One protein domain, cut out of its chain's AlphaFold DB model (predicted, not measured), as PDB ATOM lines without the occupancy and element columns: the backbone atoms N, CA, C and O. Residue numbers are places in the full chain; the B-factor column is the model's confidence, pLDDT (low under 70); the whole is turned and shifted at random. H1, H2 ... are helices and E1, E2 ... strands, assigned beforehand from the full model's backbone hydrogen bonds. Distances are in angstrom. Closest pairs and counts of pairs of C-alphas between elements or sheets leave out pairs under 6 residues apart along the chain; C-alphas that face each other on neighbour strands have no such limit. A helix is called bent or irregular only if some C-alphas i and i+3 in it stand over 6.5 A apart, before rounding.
ATOM      1  N   CYS A   6      60.311 -15.085  34.527       92.19
ATOM      2  CA  CYS A   6      59.768 -15.386  35.851       92.19
ATOM      3  C   CYS A   6      59.928 -14.173  36.778       92.19
ATOM      4  O   CYS A   6      60.908 -13.431  36.696       92.19
ATOM      5  N   LEU A   7      58.949 -13.967  37.650       90.31
ATOM      6  CA  LEU A   7      58.992 -12.981  38.720       90.31
ATOM      7  C   LEU A   7      59.317 -13.708  40.025       90.31
ATOM      8  O   LEU A   7      58.867 -14.831  40.233       90.31
ATOM      9  N   LEU A   8      60.069 -13.051  40.908       84.88
ATOM     10  CA  LEU A   8      60.044 -13.408  42.325       84.88
ATOM     11  C   LEU A   8      58.635 -13.115  42.850       84.88
ATOM     12  O   LEU A   8      58.003 -12.167  42.379       84.88
ATOM     13  N   ASP A   9      58.135 -13.917  43.788       75.88
ATOM     14  CA  ASP A   9      56.712 -13.898  44.131       75.88
ATOM     15  C   ASP A   9      56.232 -12.509  44.565       75.88
ATOM     16  O   ASP A   9      56.673 -11.929  45.561       75.88
ATOM     17  N   HIS A  10      55.307 -11.955  43.781       84.44
ATOM     18  CA  HIS A  10      54.752 -10.622  43.995       84.44
ATOM     19  C   HIS A  10      53.236 -10.721  44.216       84.44
ATOM     20  O   HIS A  10      52.446 -10.489  43.288       84.44
ATOM     21  N   PRO A  11      52.799 -11.098  45.437       92.00
ATOM     22  CA  PRO A  11      51.410 -10.973  45.847       92.00
ATOM     23  C   PRO A  11      51.027  -9.492  45.951       92.00
ATOM     24  O   PRO A  11      51.762  -8.665  46.480       92.00
ATOM     25  N   SER A  12      49.847  -9.151  45.444       93.81
ATOM     26  CA  SER A  12      49.320  -7.787  45.425       93.81
ATOM     27  C   SER A  12      47.818  -7.809  45.680       93.81
ATOM     28  O   SER A  12      47.102  -8.587  45.052       93.81
ATOM     29  N   THR A  13      47.342  -6.956  46.590       94.38
ATOM     30  CA  THR A  13      45.906  -6.769  46.844       94.38
ATOM     31  C   THR A  13      45.489  -5.377  46.392       94.38
ATOM     32  O   THR A  13      46.041  -4.394  46.879       94.38
ATOM     33  N   THR A  14      44.493  -5.285  45.510       94.69
ATOM     34  CA  THR A  14      43.917  -4.010  45.055       94.69
ATOM     35  C   THR A  14      42.443  -3.928  45.457       94.69
ATOM     36  O   THR A  14      41.687  -4.885  45.279       94.69
ATOM     37  N   TYR A  15      42.023  -2.764  45.957       94.25
ATOM     38  CA  TYR A  15      40.613  -2.382  46.071       94.25
ATOM     39  C   TYR A  15      40.252  -1.423  44.938       94.25
ATOM     40  O   TYR A  15      41.024  -0.508  44.659       94.25
ATOM     41  N   MET A  16      39.097  -1.606  44.298       94.94
ATOM     42  CA  MET A  16      38.640  -0.734  43.207       94.94
ATOM     43  C   MET A  16      37.127  -0.530  43.264       94.94
ATOM     44  O   MET A  16      36.393  -1.450  43.606       94.94
ATOM     45  N   VAL A  17      36.650   0.647  42.869       93.75
ATOM     46  CA  VAL A  17      35.226   0.919  42.641       93.75
ATOM     47  C   VAL A  17      35.015   1.173  41.154       93.75
ATOM     48  O   VAL A  17      35.725   1.980  40.557       93.75
ATOM     49  N   THR A  18      34.024   0.510  40.562       93.00
ATOM     50  CA  THR A  18      33.562   0.776  39.195       93.00
ATOM     51  C   THR A  18      32.110   1.220  39.231       93.00
ATOM     52  O   THR A  18      31.273   0.543  39.834       93.00
ATOM     53  N   GLN A  19      31.790   2.331  38.582       89.81
ATOM     54  CA  GLN A  19      30.409   2.784  38.435       89.81
ATOM     55  C   GLN A  19      29.734   2.063  37.263       89.81
ATOM     56  O   GLN A  19      28.613   1.579  37.396       89.81
ATOM     57  N   SER A  20      30.425   1.918  36.132       87.62
ATOM     58  CA  SER A  20      29.837   1.381  34.906       87.62
ATOM     59  C   SER A  20      30.138  -0.098  34.634       87.62
ATOM     60  O   SER A  20      31.061  -0.709  35.174       87.62
ATOM     61  N   SER A  21      29.356  -0.686  33.727       89.12
ATOM     62  CA  SER A  21      29.561  -2.053  33.241       89.12
ATOM     63  C   SER A  21      30.809  -2.212  32.363       89.12
ATOM     64  O   SER A  21      31.313  -3.328  32.257       89.12
ATOM     65  N   TRP A  22      31.335  -1.139  31.751       89.88
ATOM     66  CA  TRP A  22      32.524  -1.232  30.895       89.88
ATOM     67  C   TRP A  22      33.811  -1.266  31.729       89.88
ATOM     68  O   TRP A  22      34.600  -2.203  31.579       89.88
ATOM     69  N   THR A  23      33.980  -0.353  32.694       91.38
ATOM     70  CA  THR A  23      35.116  -0.389  33.635       91.38
ATOM     71  C   THR A  23      35.108  -1.667  34.476       91.38
ATOM     72  O   THR A  23      36.161  -2.278  34.662       91.38
ATOM     73  N   HIS A  24      33.929  -2.158  34.873       93.06
ATOM     74  CA  HIS A  24      33.756  -3.458  35.530       93.06
ATOM     75  C   HIS A  24      34.389  -4.625  34.749       93.06
ATOM     76  O   HIS A  24      35.124  -5.433  35.324       93.06
ATOM     77  N   GLN A  25      34.150  -4.714  33.433       93.88
ATOM     78  CA  GLN A  25      34.748  -5.766  32.600       93.88
ATOM     79  C   GLN A  25      36.261  -5.577  32.439       93.88
ATOM     80  O   GLN A  25      37.001  -6.560  32.440       93.88
ATOM     81  N   LEU A  26      36.751  -4.338  32.354       95.31
ATOM     82  CA  LEU A  26      38.188  -4.060  32.273       95.31
ATOM     83  C   LEU A  26      38.940  -4.448  33.551       95.31
ATOM     84  O   LEU A  26      40.039  -5.001  33.460       95.31
ATOM     85  N   VAL A  27      38.342  -4.227  34.726       96.25
ATOM     86  CA  VAL A  27      38.864  -4.728  36.008       96.25
ATOM     87  C   VAL A  27      38.829  -6.260  36.032       96.25
ATOM     88  O   VAL A  27      39.844  -6.903  36.296       96.25
ATOM     89  N   ARG A  28      37.697  -6.874  35.659       95.38
ATOM     90  CA  ARG A  28      37.539  -8.340  35.599       95.38
ATOM     91  C   ARG A  28      38.519  -9.026  34.636       95.38
ATOM     92  O   ARG A  28      38.912 -10.166  34.876       95.38
ATOM     93  N   HIS A  29      38.911  -8.355  33.555       95.50
ATOM     94  CA  HIS A  29      39.909  -8.830  32.595       95.50
ATOM     95  C   HIS A  29      41.343  -8.359  32.906       95.50
ATOM     96  O   HIS A  29      42.239  -8.568  32.085       95.50
ATOM     97  N   GLY A  30      41.588  -7.740  34.065       95.75
ATOM     98  CA  GLY A  30      42.924  -7.326  34.498       95.75
ATOM     99  C   GLY A  30      43.588  -6.284  33.592       95.75
ATOM    100  O   GLY A  30      44.811  -6.175  33.609       95.75
ATOM    101  N   VAL A  31      42.809  -5.553  32.783       96.44
ATOM    102  CA  VAL A  31      43.263  -4.335  32.083       96.44
ATOM    103  C   VAL A  31      43.458  -3.228  33.110       96.44
ATOM    104  O   VAL A  31      44.485  -2.568  33.138       96.44
ATOM    105  N   ILE A  32      42.490  -3.078  34.011       95.44
ATOM    106  CA  ILE A  32      42.604  -2.190  35.159       95.44
ATOM    107  C   ILE A  32      42.995  -3.054  36.363       95.44
ATOM    108  O   ILE A  32      42.193  -3.856  36.833       95.44
ATOM    109  N   SER A  33      44.234  -2.913  36.847       91.94
ATOM    110  CA  SER A  33      44.730  -3.635  38.038       91.94
ATOM    111  C   SER A  33      45.282  -2.724  39.150       91.94
ATOM    112  O   SER A  33      45.444  -3.168  40.288       91.94
ATOM    113  N   HIS A  34      45.522  -1.450  38.829       89.94
ATOM    114  CA  HIS A  34      45.756  -0.316  39.729       89.94
ATOM    115  C   HIS A  34      45.433   0.990  38.975       89.94
ATOM    116  O   HIS A  34      45.401   1.000  37.746       89.94
ATOM    117  N   LEU A  35      45.191   2.094  39.692       89.75
ATOM    118  CA  LEU A  35      44.824   3.396  39.090       89.75
ATOM    119  C   LEU A  35      46.017   4.348  38.885       89.75
ATOM    120  O   LEU A  35      45.878   5.409  38.270       89.75
ATOM    121  N   HIS A  36      47.196   3.926  39.352       88.94
ATOM    122  CA  HIS A  36      48.487   4.584  39.129       88.94
ATOM    123  C   HIS A  36      49.123   4.244  37.767       88.94
ATOM    124  O   HIS A  36      50.167   4.793  37.439       88.94
ATOM    125  N   ASP A  37      48.528   3.346  36.968       90.56
ATOM    126  CA  ASP A  37      48.968   3.125  35.582       90.56
ATOM    127  C   ASP A  37      48.498   4.307  34.715       90.56
ATOM    128  O   ASP A  37      47.406   4.290  34.142       90.56
ATOM    129  N   ASN A  38      49.299   5.379  34.676       88.25
ATOM    130  CA  ASN A  38      48.988   6.583  33.903       88.25
ATOM    131  C   ASN A  38      48.807   6.278  32.409       88.25
ATOM    132  O   ASN A  38      47.917   6.858  31.791       88.25
ATOM    133  N   VAL A  39      49.590   5.342  31.862       91.19
ATOM    134  CA  VAL A  39      49.568   4.942  30.448       91.19
ATOM    135  C   VAL A  39      48.238   4.269  30.106       91.19
ATOM    136  O   VAL A  39      47.501   4.765  29.255       91.19
ATOM    137  N   THR A  40      47.874   3.212  30.837       93.56
ATOM    138  CA  THR A  40      46.580   2.532  30.681       93.56
ATOM    139  C   THR A  40      45.423   3.500  30.901       93.56
ATOM    140  O   THR A  40      44.472   3.509  30.127       93.56
ATOM    141  N   MET A  41      45.478   4.349  31.928       92.50
ATOM    142  CA  MET A  41      44.374   5.262  32.231       92.50
ATOM    143  C   MET A  41      44.212   6.385  31.188       92.50
ATOM    144  O   MET A  41      43.083   6.809  30.951       92.50
ATOM    145  N   GLN A  42      45.291   6.839  30.538       89.69
ATOM    146  CA  GLN A  42      45.236   7.757  29.390       89.69
ATOM    147  C   GLN A  42      44.655   7.052  28.154       89.69
ATOM    148  O   GLN A  42      43.706   7.542  27.552       89.69
ATOM    149  N   ALA A  43      45.122   5.845  27.825       92.31
ATOM    150  CA  ALA A  43      44.572   5.060  26.716       92.31
ATOM    151  C   ALA A  43      43.078   4.723  26.894       92.31
ATOM    152  O   ALA A  43      42.304   4.711  25.935       92.31
ATOM    153  N   LEU A  44      42.650   4.473  28.136       92.88
ATOM    154  CA  LEU A  44      41.245   4.277  28.489       92.88
ATOM    155  C   LEU A  44      40.433   5.570  28.414       92.88
ATOM    156  O   LEU A  44      39.256   5.510  28.054       92.88
ATOM    157  N   SER A  45      41.032   6.727  28.714       88.94
ATOM    158  CA  SER A  45      40.352   8.012  28.545       88.94
ATOM    159  C   SER A  45      40.160   8.346  27.064       88.94
ATOM    160  O   SER A  45      39.089   8.831  26.708       88.94
ATOM    161  N   GLU A  46      41.100   7.972  26.185       89.56
ATOM    162  CA  GLU A  46      40.915   8.027  24.728       89.56
ATOM    163  C   GLU A  46      39.860   7.034  24.216       89.56
ATOM    164  O   GLU A  46      38.994   7.420  23.436       89.56
ATOM    165  N   LEU A  47      39.851   5.775  24.675       91.50
ATOM    166  CA  LEU A  47      38.783   4.824  24.317       91.50
ATOM    167  C   LEU A  47      37.397   5.374  24.707       91.50
ATOM    168  O   LEU A  47      36.421   5.241  23.961       91.50
ATOM    169  N   HIS A  48      37.300   6.000  25.881       87.25
ATOM    170  CA  HIS A  48      36.070   6.632  26.338       87.25
ATOM    171  C   HIS A  48      35.702   7.835  25.450       87.25
ATOM    172  O   HIS A  48      34.569   7.931  24.984       87.25
ATOM    173  N   LEU A  49      36.679   8.693  25.130       85.06
ATOM    174  CA  LEU A  49      36.549   9.843  24.227       85.06
ATOM    175  C   LEU A  49      35.989   9.468  22.846       85.06
ATOM    176  O   LEU A  49      35.151  10.189  22.311       85.06
ATOM    177  N   LEU A  50      36.464   8.358  22.275       86.50
ATOM    178  CA  LEU A  50      36.139   7.933  20.913       86.50
ATOM    179  C   LEU A  50      34.815   7.174  20.793       86.50
ATOM    180  O   LEU A  50      34.129   7.312  19.781       86.50
ATOM    181  N   PHE A  51      34.466   6.352  21.789       84.62
ATOM    182  CA  PHE A  51      33.390   5.358  21.652       84.62
ATOM    183  C   PHE A  51      32.287   5.444  22.724       84.62
ATOM    184  O   PHE A  51      31.318   4.694  22.644       84.62
ATOM    185  N   HIS A  52      32.401   6.334  23.721       73.62
ATOM    186  CA  HIS A  52      31.470   6.425  24.857       73.62
ATOM    187  C   HIS A  52      30.999   7.874  25.090       73.62
ATOM    188  O   HIS A  52      31.479   8.575  25.978       73.62
ATOM    189  N   THR A  53      30.036   8.339  24.290       59.03
ATOM    190  CA  THR A  53      29.608   9.754  24.275       59.03
ATOM    191  C   THR A  53      28.523  10.128  25.289       59.03
ATOM    192  O   THR A  53      28.468  11.285  25.693       59.03
ATOM    193  N   GLN A  54      27.672   9.194  25.734       60.62
ATOM    194  CA  GLN A  54      26.669   9.452  26.780       60.62
ATOM    195  C   GLN A  54      26.550   8.279  27.757       60.62
ATOM    196  O   GLN A  54      25.810   7.320  27.536       60.62
ATOM    197  N   GLN A  55      27.258   8.380  28.880       60.72
ATOM    198  CA  GLN A  55      27.061   7.492  30.019       60.72
ATOM    199  C   GLN A  55      25.986   8.082  30.942       60.72
ATOM    200  O   GLN A  55      26.224   9.066  31.638       60.72
ATOM    201  N   GLN A  56      24.796   7.475  30.959       64.38
ATOM    202  CA  GLN A  56      23.820   7.730  32.023       64.38
ATOM    203  C   GLN A  56      24.464   7.367  33.367       64.38
ATOM    204  O   GLN A  56      25.037   6.283  33.477       64.38
ATOM    205  N   GLN A  57      24.371   8.245  34.372       65.31
ATOM    206  CA  GLN A  57      24.927   7.970  35.700       65.31
ATOM    207  C   GLN A  57      24.308   6.694  36.285       65.31
ATOM    208  O   GLN A  57      23.104   6.677  36.561       65.31
ATOM    209  N   PRO A  58      25.092   5.624  36.499       68.56
ATOM    210  CA  PRO A  58      24.560   4.408  37.076       68.56
ATOM    211  C   PRO A  58      24.394   4.610  38.587       68.56
ATOM    212  O   PRO A  58      25.351   4.871  39.317       68.56
ATOM    213  N   THR A  59      23.161   4.464  39.072       78.94
ATOM    214  CA  THR A  59      22.849   4.458  40.516       78.94
ATOM    215  C   THR A  59      23.524   3.290  41.239       78.94
ATOM    216  O   THR A  59      23.839   3.378  42.427       78.94
ATOM    217  N   HIS A  60      23.776   2.205  40.504       87.94
ATOM    218  CA  HIS A  60      24.517   1.034  40.941       87.94
ATOM    219  C   HIS A  60      26.030   1.223  40.766       87.94
ATOM    220  O   HIS A  60      26.502   1.590  39.694       87.94
ATOM    221  N   ARG A  61      26.798   0.885  41.801       91.81
ATOM    222  CA  ARG A  61      28.266   0.864  41.825       91.81
ATOM    223  C   ARG A  61      28.735  -0.530  42.233       91.81
ATOM    224  O   ARG A  61      28.030  -1.233  42.950       91.81
ATOM    225  N   THR A  62      29.926  -0.937  41.807       95.19
ATOM    226  CA  THR A  62      30.528  -2.220  42.204       95.19
ATOM    227  C   THR A  62      31.832  -1.970  42.945       95.19
ATOM    228  O   THR A  62      32.703  -1.268  42.439       95.19
ATOM    229  N   MET A  63      31.969  -2.551  44.133       96.62
ATOM    230  CA  MET A  63      33.219  -2.627  44.887       96.62
ATOM    231  C   MET A  63      33.929  -3.938  44.546       96.62
ATOM    232  O   MET A  63      33.308  -4.998  44.567       96.62
ATOM    233  N   HIS A  64      35.220  -3.869  44.246       97.06
ATOM    234  CA  HIS A  64      36.085  -4.983  43.872       97.06
ATOM    235  C   HIS A  64      37.204  -5.130  44.914       97.06
ATOM    236  O   HIS A  64      37.870  -4.145  45.243       97.06
ATOM    237  N   ARG A  65      37.465  -6.356  45.387       96.75
ATOM    238  CA  ARG A  65      38.715  -6.728  46.078       96.75
ATOM    239  C   ARG A  65      39.393  -7.819  45.250       96.75
ATOM    240  O   ARG A  65      38.799  -8.862  44.971       96.75
ATOM    241  N   ILE A  66      40.623  -7.554  44.825       96.62
ATOM    242  CA  ILE A  66      41.398  -8.411  43.926       96.62
ATOM    243  C   ILE A  66      42.672  -8.807  44.657       96.62
ATOM    244  O   ILE A  66      43.389  -7.929  45.129       96.62
ATOM    245  N   TYR A  67      42.973 -10.101  44.713       96.19
ATOM    246  CA  TYR A  67      44.293 -10.600  45.087       96.19
ATOM    247  C   TYR A  67      44.933 -11.239  43.860       96.19
ATOM    248  O   TYR A  67      44.380 -12.179  43.290       96.19
ATOM    249  N   SER A  68      46.089 -10.731  43.445       95.38
ATOM    250  CA  SER A  68      46.864 -11.259  42.323       95.38
ATOM    251  C   SER A  68      48.263 -11.631  42.791       95.38
ATOM    252  O   SER A  68      48.980 -10.786  43.327       95.38
ATOM    253  N   HIS A  69      48.667 -12.866  42.520       93.75
ATOM    254  CA  HIS A  69      49.995 -13.407  42.777       93.75
ATOM    255  C   HIS A  69      50.679 -13.643  41.422       93.75
ATOM    256  O   HIS A  69      50.285 -14.520  40.645       93.75
ATOM    257  N   ALA A  70      51.632 -12.765  41.100       94.69
ATOM    258  CA  ALA A  70      52.309 -12.724  39.808       94.69
ATOM    259  C   ALA A  70      53.588 -13.568  39.822       94.69
ATOM    260  O   ALA A  70      54.457 -13.341  40.658       94.69
ATOM    261  N   GLN A  71      53.684 -14.499  38.870       92.94
ATOM    262  CA  GLN A  71      54.726 -15.535  38.802       92.94
ATOM    263  C   GLN A  71      55.617 -15.393  37.559       92.94
ATOM    264  O   GLN A  71      56.775 -15.796  37.564       92.94
ATOM    265  N   ALA A  72      55.105 -14.792  36.481       93.94
ATOM    266  CA  ALA A  72      55.893 -14.476  35.294       93.94
ATOM    267  C   ALA A  72      55.297 -13.297  34.515       93.94
ATOM    268  O   ALA A  72      54.152 -12.898  34.726       93.94
ATOM    269  N   TYR A  73      56.048 -12.759  33.560       95.69
ATOM    270  CA  TYR A  73      55.520 -11.877  32.524       95.69
ATOM    271  C   TYR A  73      56.216 -12.114  31.185       95.69
ATOM    272  O   TYR A  73      57.291 -12.705  31.124       95.69
ATOM    273  N   PHE A  74      55.618 -11.616  30.107       94.62
ATOM    274  CA  PHE A  74      56.306 -11.466  28.828       94.62
ATOM    275  C   PHE A  74      55.925 -10.141  28.150       94.62
ATOM    276  O   PHE A  74      54.775  -9.693  28.268       94.62
ATOM    277  N   PRO A  75      56.874  -9.482  27.464       94.38
ATOM    278  CA  PRO A  75      56.602  -8.279  26.692       94.38
ATOM    279  C   PRO A  75      55.857  -8.614  25.389       94.38
ATOM    280  O   PRO A  75      56.090  -9.643  24.751       94.38
ATOM    281  N   VAL A  76      54.953  -7.718  25.003       91.56
ATOM    282  CA  VAL A  76      54.120  -7.765  23.784       91.56
ATOM    283  C   VAL A  76      54.044  -6.403  23.070       91.56
ATOM    284  O   VAL A  76      53.348  -6.269  22.067       91.56
ATOM    285  N   ASN A  77      54.810  -5.416  23.544       84.12
ATOM    286  CA  ASN A  77      55.114  -4.150  22.868       84.12
ATOM    287  C   ASN A  77      55.654  -4.347  21.436       84.12
ATOM    288  O   ASN A  77      55.315  -3.590  20.533       84.12
ATOM    289  N   HIS A  78      56.473  -5.378  21.212       73.38
ATOM    290  CA  HIS A  78      57.064  -5.689  19.913       73.38
ATOM    291  C   HIS A  78      56.080  -6.437  18.994       73.38
ATOM    292  O   HIS A  78      56.322  -7.581  18.593       73.38
ATOM    293  N   ILE A  79      54.978  -5.780  18.608       65.00
ATOM    294  CA  ILE A  79      54.182  -6.200  17.445       65.00
ATOM    295  C   ILE A  79      55.005  -5.913  16.177       65.00
ATOM    296  O   ILE A  79      54.802  -4.909  15.503       65.00
ATOM    297  N   TYR A  80      55.958  -6.786  15.841       61.16
ATOM    298  CA  TYR A  80      56.913  -6.536  14.749       61.16
ATOM    299  C   TYR A  80      56.259  -6.169  13.405       61.16
ATOM    300  O   TYR A  80      56.871  -5.439  12.627       61.16
ATOM    301  N   PRO A 120      48.033  -4.139  25.156       95.88
ATOM    302  CA  PRO A 120      48.975  -4.116  26.279       95.88
ATOM    303  C   PRO A 120      50.427  -4.119  25.799       95.88
ATOM    304  O   PRO A 120      50.733  -4.793  24.821       95.88
ATOM    305  N   GLN A 121      51.353  -3.477  26.518       94.25
ATOM    306  CA  GLN A 121      52.791  -3.676  26.261       94.25
ATOM    307  C   GLN A 121      53.373  -4.877  27.014       94.25
ATOM    308  O   GLN A 121      54.380  -5.442  26.577       94.25
ATOM    309  N   LYS A 122      52.729  -5.319  28.101       94.88
ATOM    310  CA  LYS A 122      53.184  -6.443  28.927       94.88
ATOM    311  C   LYS A 122      52.014  -7.289  29.435       94.88
ATOM    312  O   LYS A 122      50.994  -6.786  29.906       94.88
ATOM    313  N   ILE A 123      52.177  -8.609  29.330       96.31
ATOM    314  CA  ILE A 123      51.245  -9.613  29.851       96.31
ATOM    315  C   ILE A 123      51.845 -10.227  31.110       96.31
ATOM    316  O   ILE A 123      52.949 -10.766  31.060       96.31
ATOM    317  N   VAL A 124      51.110 -10.183  32.222       96.56
ATOM    318  CA  VAL A 124      51.500 -10.820  33.487       96.56
ATOM    319  C   VAL A 124      50.726 -12.122  33.668       96.56
ATOM    320  O   VAL A 124      49.502 -12.170  33.497       96.56
ATOM    321  N   LEU A 125      51.459 -13.170  34.031       95.31
ATOM    322  CA  LEU A 125      50.991 -14.528  34.253       95.31
ATOM    323  C   LEU A 125      51.061 -14.908  35.738       95.31
ATOM    324  O   LEU A 125      51.948 -14.467  36.472       95.31
ATOM    325  N   GLY A 126      50.127 -15.753  36.164       94.38
ATOM    326  CA  GLY A 126      50.094 -16.326  37.509       94.38
ATOM    327  C   GLY A 126      48.668 -16.636  37.949       94.38
ATOM    328  O   GLY A 126      47.853 -17.113  37.150       94.38
ATOM    329  N   HIS A 127      48.368 -16.314  39.208       92.94
ATOM    330  CA  HIS A 127      47.092 -16.584  39.866       92.94
ATOM    331  C   HIS A 127      46.391 -15.286  40.279       92.94
ATOM    332  O   HIS A 127      47.032 -14.325  40.703       92.94
ATOM    333  N   SER A 128      45.064 -15.234  40.145       94.88
ATOM    334  CA  SER A 128      44.275 -14.101  40.629       94.88
ATOM    335  C   SER A 128      42.897 -14.542  41.093       94.88
ATOM    336  O   SER A 128      42.210 -15.302  40.410       94.88
ATOM    337  N   TYR A 129      42.509 -13.999  42.237       95.94
ATOM    338  CA  TYR A 129      41.260 -14.218  42.947       95.94
ATOM    339  C   TYR A 129      40.536 -12.875  43.013       95.94
ATOM    340  O   TYR A 129      41.172 -11.823  43.139       95.94
ATOM    341  N   HIS A 130      39.220 -12.886  42.837       97.06
ATOM    342  CA  HIS A 130      38.455 -11.668  42.598       97.06
ATOM    343  C   HIS A 130      37.068 -11.796  43.219       97.06
ATOM    344  O   HIS A 130      36.237 -12.596  42.785       97.06
ATOM    345  N   ALA A 131      36.823 -10.965  44.226       97.69
ATOM    346  CA  ALA A 131      35.517 -10.776  44.824       97.69
ATOM    347  C   ALA A 131      34.966  -9.399  44.446       97.69
ATOM    348  O   ALA A 131      35.703  -8.416  44.352       97.69
ATOM    349  N   GLN A 132      33.653  -9.337  44.251       97.19
ATOM    350  CA  GLN A 132      32.948  -8.129  43.839       97.19
ATOM    351  C   GLN A 132      31.583  -8.045  44.526       97.19
ATOM    352  O   GLN A 132      30.912  -9.064  44.695       97.19
ATOM    353  N   HIS A 133      31.161  -6.839  44.901       97.69
ATOM    354  CA  HIS A 133      29.855  -6.585  45.505       97.69
ATOM    355  C   HIS A 133      29.209  -5.325  44.919       97.69
ATOM    356  O   HIS A 133      29.840  -4.271  44.849       97.69
ATOM    357  N   GLY A 134      27.955  -5.446  44.484       95.81
ATOM    358  CA  GLY A 134      27.158  -4.343  43.950       95.81
ATOM    359  C   GLY A 134      26.400  -3.598  45.049       95.81
ATOM    360  O   GLY A 134      25.870  -4.234  45.955       95.81
ATOM    361  N   TYR A 135      26.334  -2.270  44.974       94.88
ATOM    362  CA  TYR A 135      25.632  -1.409  45.934       94.88
ATOM    363  C   TYR A 135      24.989  -0.198  45.235       94.88
ATOM    364  O   TYR A 135      25.395   0.168  44.133       94.88
ATOM    365  N   GLN A 136      23.962   0.415  45.838       93.00
ATOM    366  CA  GLN A 136      23.198   1.520  45.234       93.00
ATOM    367  C   GLN A 136      23.119   2.736  46.162       93.00
ATOM    368  O   GLN A 136      22.476   2.683  47.211       93.00
ATOM    369  N   VAL A 137      23.725   3.851  45.745       85.81
ATOM    370  CA  VAL A 137      23.784   5.084  46.550       85.81
ATOM    371  C   VAL A 137      22.473   5.860  46.408       85.81
ATOM    372  O   VAL A 137      22.320   6.653  45.483       85.81
ATOM    373  N   GLY A 138      21.532   5.620  47.326       87.00
ATOM    374  CA  GLY A 138      20.234   6.305  47.364       87.00
ATOM    375  C   GLY A 138      20.327   7.759  47.837       87.00
ATOM    376  O   GLY A 138      19.666   8.630  47.276       87.00
ATOM    377  N   HIS A 139      21.189   8.041  48.821       85.69
ATOM    378  CA  HIS A 139      21.450   9.396  49.311       85.69
ATOM    379  C   HIS A 139      22.965   9.649  49.469       85.69
ATOM    380  O   HIS A 139      23.677   8.748  49.924       85.69
ATOM    381  N   PRO A 140      23.500  10.852  49.156       79.00
ATOM    382  CA  PRO A 140      24.942  11.119  49.231       79.00
ATOM    383  C   PRO A 140      25.570  10.885  50.611       79.00
ATOM    384  O   PRO A 140      26.743  10.531  50.686       79.00
ATOM    385  N   GLN A 141      24.796  11.037  51.691       82.44
ATOM    386  CA  GLN A 141      25.250  10.803  53.069       82.44
ATOM    387  C   GLN A 141      25.488   9.312  53.377       82.44
ATOM    388  O   GLN A 141      26.413   8.979  54.111       82.44
ATOM    389  N   GLU A 142      24.709   8.402  52.782       86.69
ATOM    390  CA  GLU A 142      24.843   6.950  52.998       86.69
ATOM    391  C   GLU A 142      26.034   6.338  52.248       86.69
ATOM    392  O   GLU A 142      26.508   5.255  52.599       86.69
ATOM    393  N   ARG A 143      26.529   7.029  51.210       83.88
ATOM    394  CA  ARG A 143      27.580   6.582  50.277       83.88
ATOM    395  C   ARG A 143      28.754   5.883  50.961       83.88
ATOM    396  O   ARG A 143      29.238   4.878  50.442       83.88
ATOM    397  N   LEU A 144      29.222   6.421  52.089       85.88
ATOM    398  CA  LEU A 144      30.380   5.892  52.809       85.88
ATOM    399  C   LEU A 144      30.027   4.603  53.560       85.88
ATOM    400  O   LEU A 144      30.703   3.593  53.385       85.88
ATOM    401  N   GLN A 145      28.923   4.592  54.313       90.69
ATOM    402  CA  GLN A 145      28.432   3.406  55.027       90.69
ATOM    403  C   GLN A 145      28.184   2.231  54.068       90.69
ATOM    404  O   GLN A 145      28.584   1.098  54.344       90.69
ATOM    405  N   GLN A 146      27.586   2.506  52.907       91.25
ATOM    406  CA  GLN A 146      27.376   1.503  51.865       91.25
ATOM    407  C   GLN A 146      28.696   0.995  51.259       91.25
ATOM    408  O   GLN A 146      28.843  -0.208  51.051       91.25
ATOM    409  N   LEU A 147      29.673   1.879  51.011       90.44
ATOM    410  CA  LEU A 147      31.005   1.498  50.522       90.44
ATOM    411  C   LEU A 147      31.765   0.633  51.542       90.44
ATOM    412  O   LEU A 147      32.398  -0.347  51.148       90.44
ATOM    413  N   HIS A 148      31.674   0.942  52.839       91.50
ATOM    414  CA  HIS A 148      32.240   0.110  53.907       91.50
ATOM    415  C   HIS A 148      31.588  -1.281  53.940       91.50
ATOM    416  O   HIS A 148      32.301  -2.283  53.874       91.50
ATOM    417  N   SER A 149      30.254  -1.359  53.914       95.06
ATOM    418  CA  SER A 149      29.524  -2.634  53.836       95.06
ATOM    419  C   SER A 149      29.922  -3.456  52.596       95.06
ATOM    420  O   SER A 149      30.291  -4.628  52.699       95.06
ATOM    421  N   ALA A 150      29.974  -2.826  51.417       94.88
ATOM    422  CA  ALA A 150      30.397  -3.480  50.179       94.88
ATOM    423  C   ALA A 150      31.860  -3.963  50.228       94.88
ATOM    424  O   ALA A 150      32.179  -5.032  49.699       94.88
ATOM    425  N   ARG A 151      32.749  -3.215  50.900       94.81
ATOM    426  CA  ARG A 151      34.145  -3.602  51.150       94.81
ATOM    427  C   ARG A 151      34.246  -4.817  52.067       94.81
ATOM    428  O   ARG A 151      35.062  -5.694  51.787       94.81
ATOM    429  N   GLU A 152      33.444  -4.895  53.124       95.62
ATOM    430  CA  GLU A 152      33.406  -6.046  54.037       95.62
ATOM    431  C   GLU A 152      32.862  -7.308  53.359       95.62
ATOM    432  O   GLU A 152      33.414  -8.394  53.541       95.62
ATOM    433  N   VAL A 153      31.823  -7.187  52.526       97.19
ATOM    434  CA  VAL A 153      31.279  -8.335  51.783       97.19
ATOM    435  C   VAL A 153      32.271  -8.835  50.728       97.19
ATOM    436  O   VAL A 153      32.545 -10.034  50.676       97.19
ATOM    437  N   ALA A 154      32.882  -7.937  49.943       96.56
ATOM    438  CA  ALA A 154      33.934  -8.311  48.992       96.56
ATOM    439  C   ALA A 154      35.184  -8.881  49.696       96.56
ATOM    440  O   ALA A 154      35.836  -9.782  49.178       96.56
ATOM    441  N   THR A 155      35.494  -8.407  50.903       96.25
ATOM    442  CA  THR A 155      36.543  -8.963  51.771       96.25
ATOM    443  C   THR A 155      36.254 -10.406  52.171       96.25
ATOM    444  O   THR A 155      37.077 -11.287  51.928       96.25
ATOM    445  N   ARG A 156      35.068 -10.659  52.732       97.00
ATOM    446  CA  ARG A 156      34.663 -11.978  53.229       97.00
ATOM    447  C   ARG A 156      34.640 -13.024  52.114       97.00
ATOM    448  O   ARG A 156      35.124 -14.133  52.308       97.00
ATOM    449  N   GLU A 157      34.130 -12.658  50.938       97.69
ATOM    450  CA  GLU A 157      34.104 -13.561  49.783       97.69
ATOM    451  C   GLU A 157      35.502 -13.784  49.177       97.69
ATOM    452  O   GLU A 157      35.768 -14.879  48.689       97.69
ATOM    453  N   LEU A 158      36.427 -12.812  49.244       96.88
ATOM    454  CA  LEU A 158      37.806 -13.031  48.790       96.88
ATOM    455  C   LEU A 158      38.580 -13.963  49.728       96.88
ATOM    456  O   LEU A 158      39.229 -14.881  49.240       96.88
ATOM    457  N   ASN A 159      38.489 -13.775  51.048       96.56
ATOM    458  CA  ASN A 159      39.149 -14.673  52.006       96.56
ATOM    459  C   ASN A 159      38.634 -16.112  51.844       96.56
ATOM    460  O   ASN A 159      39.435 -17.027  51.698       96.56
ATOM    461  N   LYS A 160      37.318 -16.297  51.683       96.94
ATOM    462  CA  LYS A 160      36.696 -17.585  51.336       96.94
ATOM    463  C   LYS A 160      37.212 -18.188  50.016       96.94
ATOM    464  O   LYS A 160      37.382 -19.402  49.929       96.94
ATOM    465  N   GLN A 161      37.479 -17.374  48.987       95.75
ATOM    466  CA  GLN A 161      38.124 -17.855  47.752       95.75
ATOM    467  C   GLN A 161      39.567 -18.324  48.005       95.75
ATOM    468  O   GLN A 161      39.959 -19.361  47.471       95.75
ATOM    469  N   LEU A 162      40.336 -17.596  48.818       93.69
ATOM    470  CA  LEU A 162      41.721 -17.933  49.165       93.69
ATOM    471  C   LEU A 162      41.793 -19.213  50.012       93.69
ATOM    472  O   LEU A 162      42.503 -20.143  49.635       93.69
ATOM    473  N   GLU A 163      40.971 -19.314  51.058       94.38
ATOM    474  CA  GLU A 163      40.798 -20.512  51.891       94.38
ATOM    475  C   GLU A 163      40.446 -21.740  51.033       94.38
ATOM    476  O   GLU A 163      41.054 -22.799  51.180       94.38
ATOM    477  N   SER A 164      39.529 -21.591  50.065       93.06
ATOM    478  CA  SER A 164      39.147 -22.678  49.144       93.06
ATOM    479  C   SER A 164      40.259 -23.131  48.185       93.06
ATOM    480  O   SER A 164      40.117 -24.163  47.530       93.06
ATOM    481  N   ALA A 165      41.357 -22.376  48.110       90.94
ATOM    482  CA  ALA A 165      42.558 -22.681  47.338       90.94
ATOM    483  C   ALA A 165      43.793 -22.952  48.224       90.94
ATOM    484  O   ALA A 165      44.910 -22.978  47.711       90.94
ATOM    485  N   GLY A 166      43.610 -23.140  49.538       91.00
ATOM    486  CA  GLY A 166      44.694 -23.417  50.488       91.00
ATOM    487  C   GLY A 166      45.568 -22.208  50.847       91.00
ATOM    488  O   GLY A 166      46.603 -22.378  51.484       91.00
ATOM    489  N   LEU A 167      45.171 -20.993  50.458       89.69
ATOM    490  CA  LEU A 167      45.895 -19.759  50.767       89.69
ATOM    491  C   LEU A 167      45.373 -19.123  52.069       89.69
ATOM    492  O   LEU A 167      44.168 -19.166  52.331       89.69
ATOM    493  N   PRO A 168      46.244 -18.499  52.885       90.31
ATOM    494  CA  PRO A 168      45.835 -17.869  54.138       90.31
ATOM    495  C   PRO A 168      44.927 -16.642  53.902       90.31
ATOM    496  O   PRO A 168      45.098 -15.937  52.900       90.31
ATOM    497  N   PRO A 169      43.999 -16.327  54.829       93.06
ATOM    498  CA  PRO A 169      43.180 -15.120  54.747       93.06
ATOM    499  C   PRO A 169      44.040 -13.853  54.823       93.06
ATOM    500  O   PRO A 169      44.974 -13.759  55.620       93.06
ATOM    501  N   LEU A 170      43.698 -12.833  54.032       89.81
ATOM    502  CA  LEU A 170      44.502 -11.605  53.943       89.81
ATOM    503  C   LEU A 170      44.477 -10.758  55.216       89.81
ATOM    504  O   LEU A 170      45.394  -9.975  55.452       89.81
ATOM    505  N   ASP A 171      43.415 -10.888  56.005       84.88
ATOM    506  CA  ASP A 171      43.163 -10.047  57.175       84.88
ATOM    507  C   ASP A 171      43.608 -10.732  58.487       84.88
ATOM    508  O   ASP A 171      43.390 -10.206  59.575       84.88
ATOM    509  N   ASP A 188      56.881 -24.981  46.200       60.19
ATOM    510  CA  ASP A 188      56.539 -26.361  45.829       60.19
ATOM    511  C   ASP A 188      55.036 -26.550  45.565       60.19
ATOM    512  O   ASP A 188      54.664 -27.192  44.579       60.19
ATOM    513  N   HIS A 189      54.156 -25.894  46.331       56.88
ATOM    514  CA  HIS A 189      52.723 -25.839  46.001       56.88
ATOM    515  C   HIS A 189      52.444 -25.141  44.655       56.88
ATOM    516  O   HIS A 189      51.493 -25.490  43.951       56.88
ATOM    517  N   CYS A 190      53.292 -24.197  44.234       54.69
ATOM    518  CA  CYS A 190      53.179 -23.563  42.920       54.69
ATOM    519  C   CYS A 190      53.639 -24.463  41.758       54.69
ATOM    520  O   CYS A 190      53.212 -24.226  40.624       54.69
ATOM    521  N   GLN A 191      54.436 -25.516  41.994       54.84
ATOM    522  CA  GLN A 191      54.873 -26.437  40.931       54.84
ATOM    523  C   GLN A 191      53.730 -27.318  40.389       54.84
ATOM    524  O   GLN A 191      53.743 -27.705  39.217       54.84
ATOM    525  N   GLU A 192      52.694 -27.599  41.188       53.44
ATOM    526  CA  GLU A 192      51.518 -28.351  40.721       53.44
ATOM    527  C   GLU A 192      50.575 -27.524  39.821       53.44
ATOM    528  O   GLU A 192      49.735 -28.088  39.108       53.44
ATOM    529  N   ALA A 193      50.729 -26.195  39.798       51.84
ATOM    530  CA  ALA A 193      49.826 -25.246  39.147       51.84
ATOM    531  C   ALA A 193      49.980 -25.185  37.609       51.84
ATOM    532  O   ALA A 193      50.293 -24.150  37.019       51.84
ATOM    533  N   LYS A 194      49.674 -26.301  36.935       60.97
ATOM    534  CA  LYS A 194      49.795 -26.560  35.479       60.97
ATOM    535  C   LYS A 194      49.020 -25.615  34.534       60.97
ATOM    536  O   LYS A 194      48.962 -25.875  33.333       60.97
ATOM    537  N   THR A 195      48.415 -24.531  35.028       78.56
ATOM    538  CA  THR A 195      47.681 -23.539  34.222       78.56
ATOM    539  C   THR A 195      47.863 -22.107  34.738       78.56
ATOM    540  O   THR A 195      46.930 -21.524  35.297       78.56
ATOM    541  N   TRP A 196      49.031 -21.505  34.498       86.25
ATOM    542  CA  TRP A 196      49.187 -20.048  34.581       86.25
ATOM    543  C   TRP A 196      48.162 -19.344  33.679       86.25
ATOM    544  O   TRP A 196      47.941 -19.747  32.534       86.25
ATOM    545  N   LYS A 197      47.537 -18.275  34.180       94.12
ATOM    546  CA  LYS A 197      46.537 -17.481  33.442       94.12
ATOM    547  C   LYS A 197      47.028 -16.049  33.266       94.12
ATOM    548  O   LYS A 197      47.845 -15.574  34.047       94.12
ATOM    549  N   VAL A 198      46.505 -15.346  32.258       96.00
ATOM    550  CA  VAL A 198      46.707 -13.893  32.126       96.00
ATOM    551  C   VAL A 198      45.934 -13.196  33.240       96.00
ATOM    552  O   VAL A 198      44.703 -13.180  33.207       96.00
ATOM    553  N   ILE A 199      46.661 -12.635  34.205       96.19
ATOM    554  CA  ILE A 199      46.093 -11.992  35.398       96.19
ATOM    555  C   ILE A 199      46.124 -10.466  35.325       96.19
ATOM    556  O   ILE A 199      45.223  -9.820  35.854       96.19
ATOM    557  N   LYS A 200      47.123  -9.883  34.650       96.56
ATOM    558  CA  LYS A 200      47.216  -8.437  34.409       96.56
ATOM    559  C   LYS A 200      47.706  -8.160  32.989       96.56
ATOM    560  O   LYS A 200      48.482  -8.930  32.417       96.56
ATOM    561  N   ARG A 201      47.242  -7.044  32.443       96.81
ATOM    562  CA  ARG A 201      47.651  -6.414  31.187       96.81
ATOM    563  C   ARG A 201      48.131  -5.023  31.582       96.81
ATOM    564  O   ARG A 201      47.299  -4.224  31.991       96.81
ATOM    565  N   THR A 202      49.435  -4.776  31.562       95.12
ATOM    566  CA  THR A 202      49.996  -3.489  32.010       95.12
ATOM    567  C   THR A 202      50.359  -2.613  30.821       95.12
ATOM    568  O   THR A 202      50.567  -3.123  29.707       95.12
ATOM    569  N   ASP A 203      50.427  -1.304  31.073       94.25
ATOM    570  CA  ASP A 203      50.949  -0.314  30.131       94.25
ATOM    571  C   ASP A 203      50.168  -0.352  28.799       94.25
ATOM    572  O   ASP A 203      50.727  -0.434  27.702       94.25
ATOM    573  N   VAL A 204      48.838  -0.406  28.903       95.38
ATOM    574  CA  VAL A 204      47.918  -0.577  27.776       95.38
ATOM    575  C   VAL A 204      47.806   0.727  27.001       95.38
ATOM    576  O   VAL A 204      47.552   1.775  27.582       95.38
TER     577      VAL A 204
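AT A GLANCE: This is residues 6 to 80, 120 to 171 and 188 to 204 of the 798 residues of an uncharacterized protein of Hesseltinella vesiculosa (UniProt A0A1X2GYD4). A twisted sheet of long strands, E1, E2 and E3, bends sharply near one end into an L-shaped wall, with the short helix H1 in the hollow of the bend and the long helix H3 packed slantwise over the outside of E2 and E3. The short strand E4 lines the bent end of E3, H2 lies beyond H1, off the sheet, and the small H4 is far out at one end. The printed part has 144 residues, with four named helices and four named strands in the order E1 H1 H2 E2 E3 H3 H4 E4; the class is mixed, helices and strands, and the sheet runs E1, E2, E3, E4, all antiparallel. It is compact, with a radius of gyration of the C-alphas of 16.8 A, and flat in outline, spanning 50 by 42 by 20 A.

IN THESE COORDINATES: E1, residues 6 to 18, is 31.0 A long, begins at C-alpha 6 (59.768, -15.386, 35.851) and bends by 80 degrees at residue 9. H1 is residues 21 to 28, and H2, residues 38 to 51, is 19.9 A long. E2, residues 60 to 75, is 36.3 A long and bends by 96 degrees at residue 71. E3, residues 122 to 136, is 35.0 A long and bends by 96 degrees at residue 126. H3, residues 143 to 163, is 30.2 A long and begins at C-alpha 143 (27.580, 6.582, 50.277). H4 is residues 188 to 191. E4, residues 197 to 202, ends at C-alpha 202 (49.996, -3.489, 32.010).

HOW THE PARTS SIT: Edge strand E1 is antiparallel to E2, with N 14 and O 66 at 2.9 A. E2 is antiparallel to E3, with N 65 and O 131 at 2.9 A. E3 is antiparallel to edge strand E4, with N 124 and O 200 at 2.9 A. H1 is on the sheet; its closest C-alphas to E2 are those of His 24 and Thr 62, 7.5 A apart. H3 is on the sheet at a height of 7.5 A, over E2 and E3, slantwise to the strands at 44 degrees to E3 on the local plane; the closest C-alphas of H3 and E3 are those of Ala 154 and Ala 131, 5.1 A apart. H2 is not on the sheet; its closest C-alpha to E4 is that of Thr 40, 7.0 A from that of Thr 202. H4 is not on the sheet, and H1 and H2 are apart. In H1, H2 and H3 every O i to N i+4 pair is within hydrogen-bond range; H4 is too short for such a pair.

THE WHOLE: The two C-alphas farthest apart, those of Tyr 80 and Gln 141, are 52.6 A apart. Residues 81 to 119 are not printed, with 14.2 A between C-alphas 80 and 120, and residues 172 to 187 are not printed, with 24.0 A between C-alphas 171 and 188. Of the links that are printed whole, E1 to H1 and H4 to E4 are tight, H1 to H2, H2 to E2 and E3 to H3 are short, and none is long. The mean pLDDT of the printed part is 88.6; residues 53 to 58, 79 to 80 and 188 to 194 are under 70.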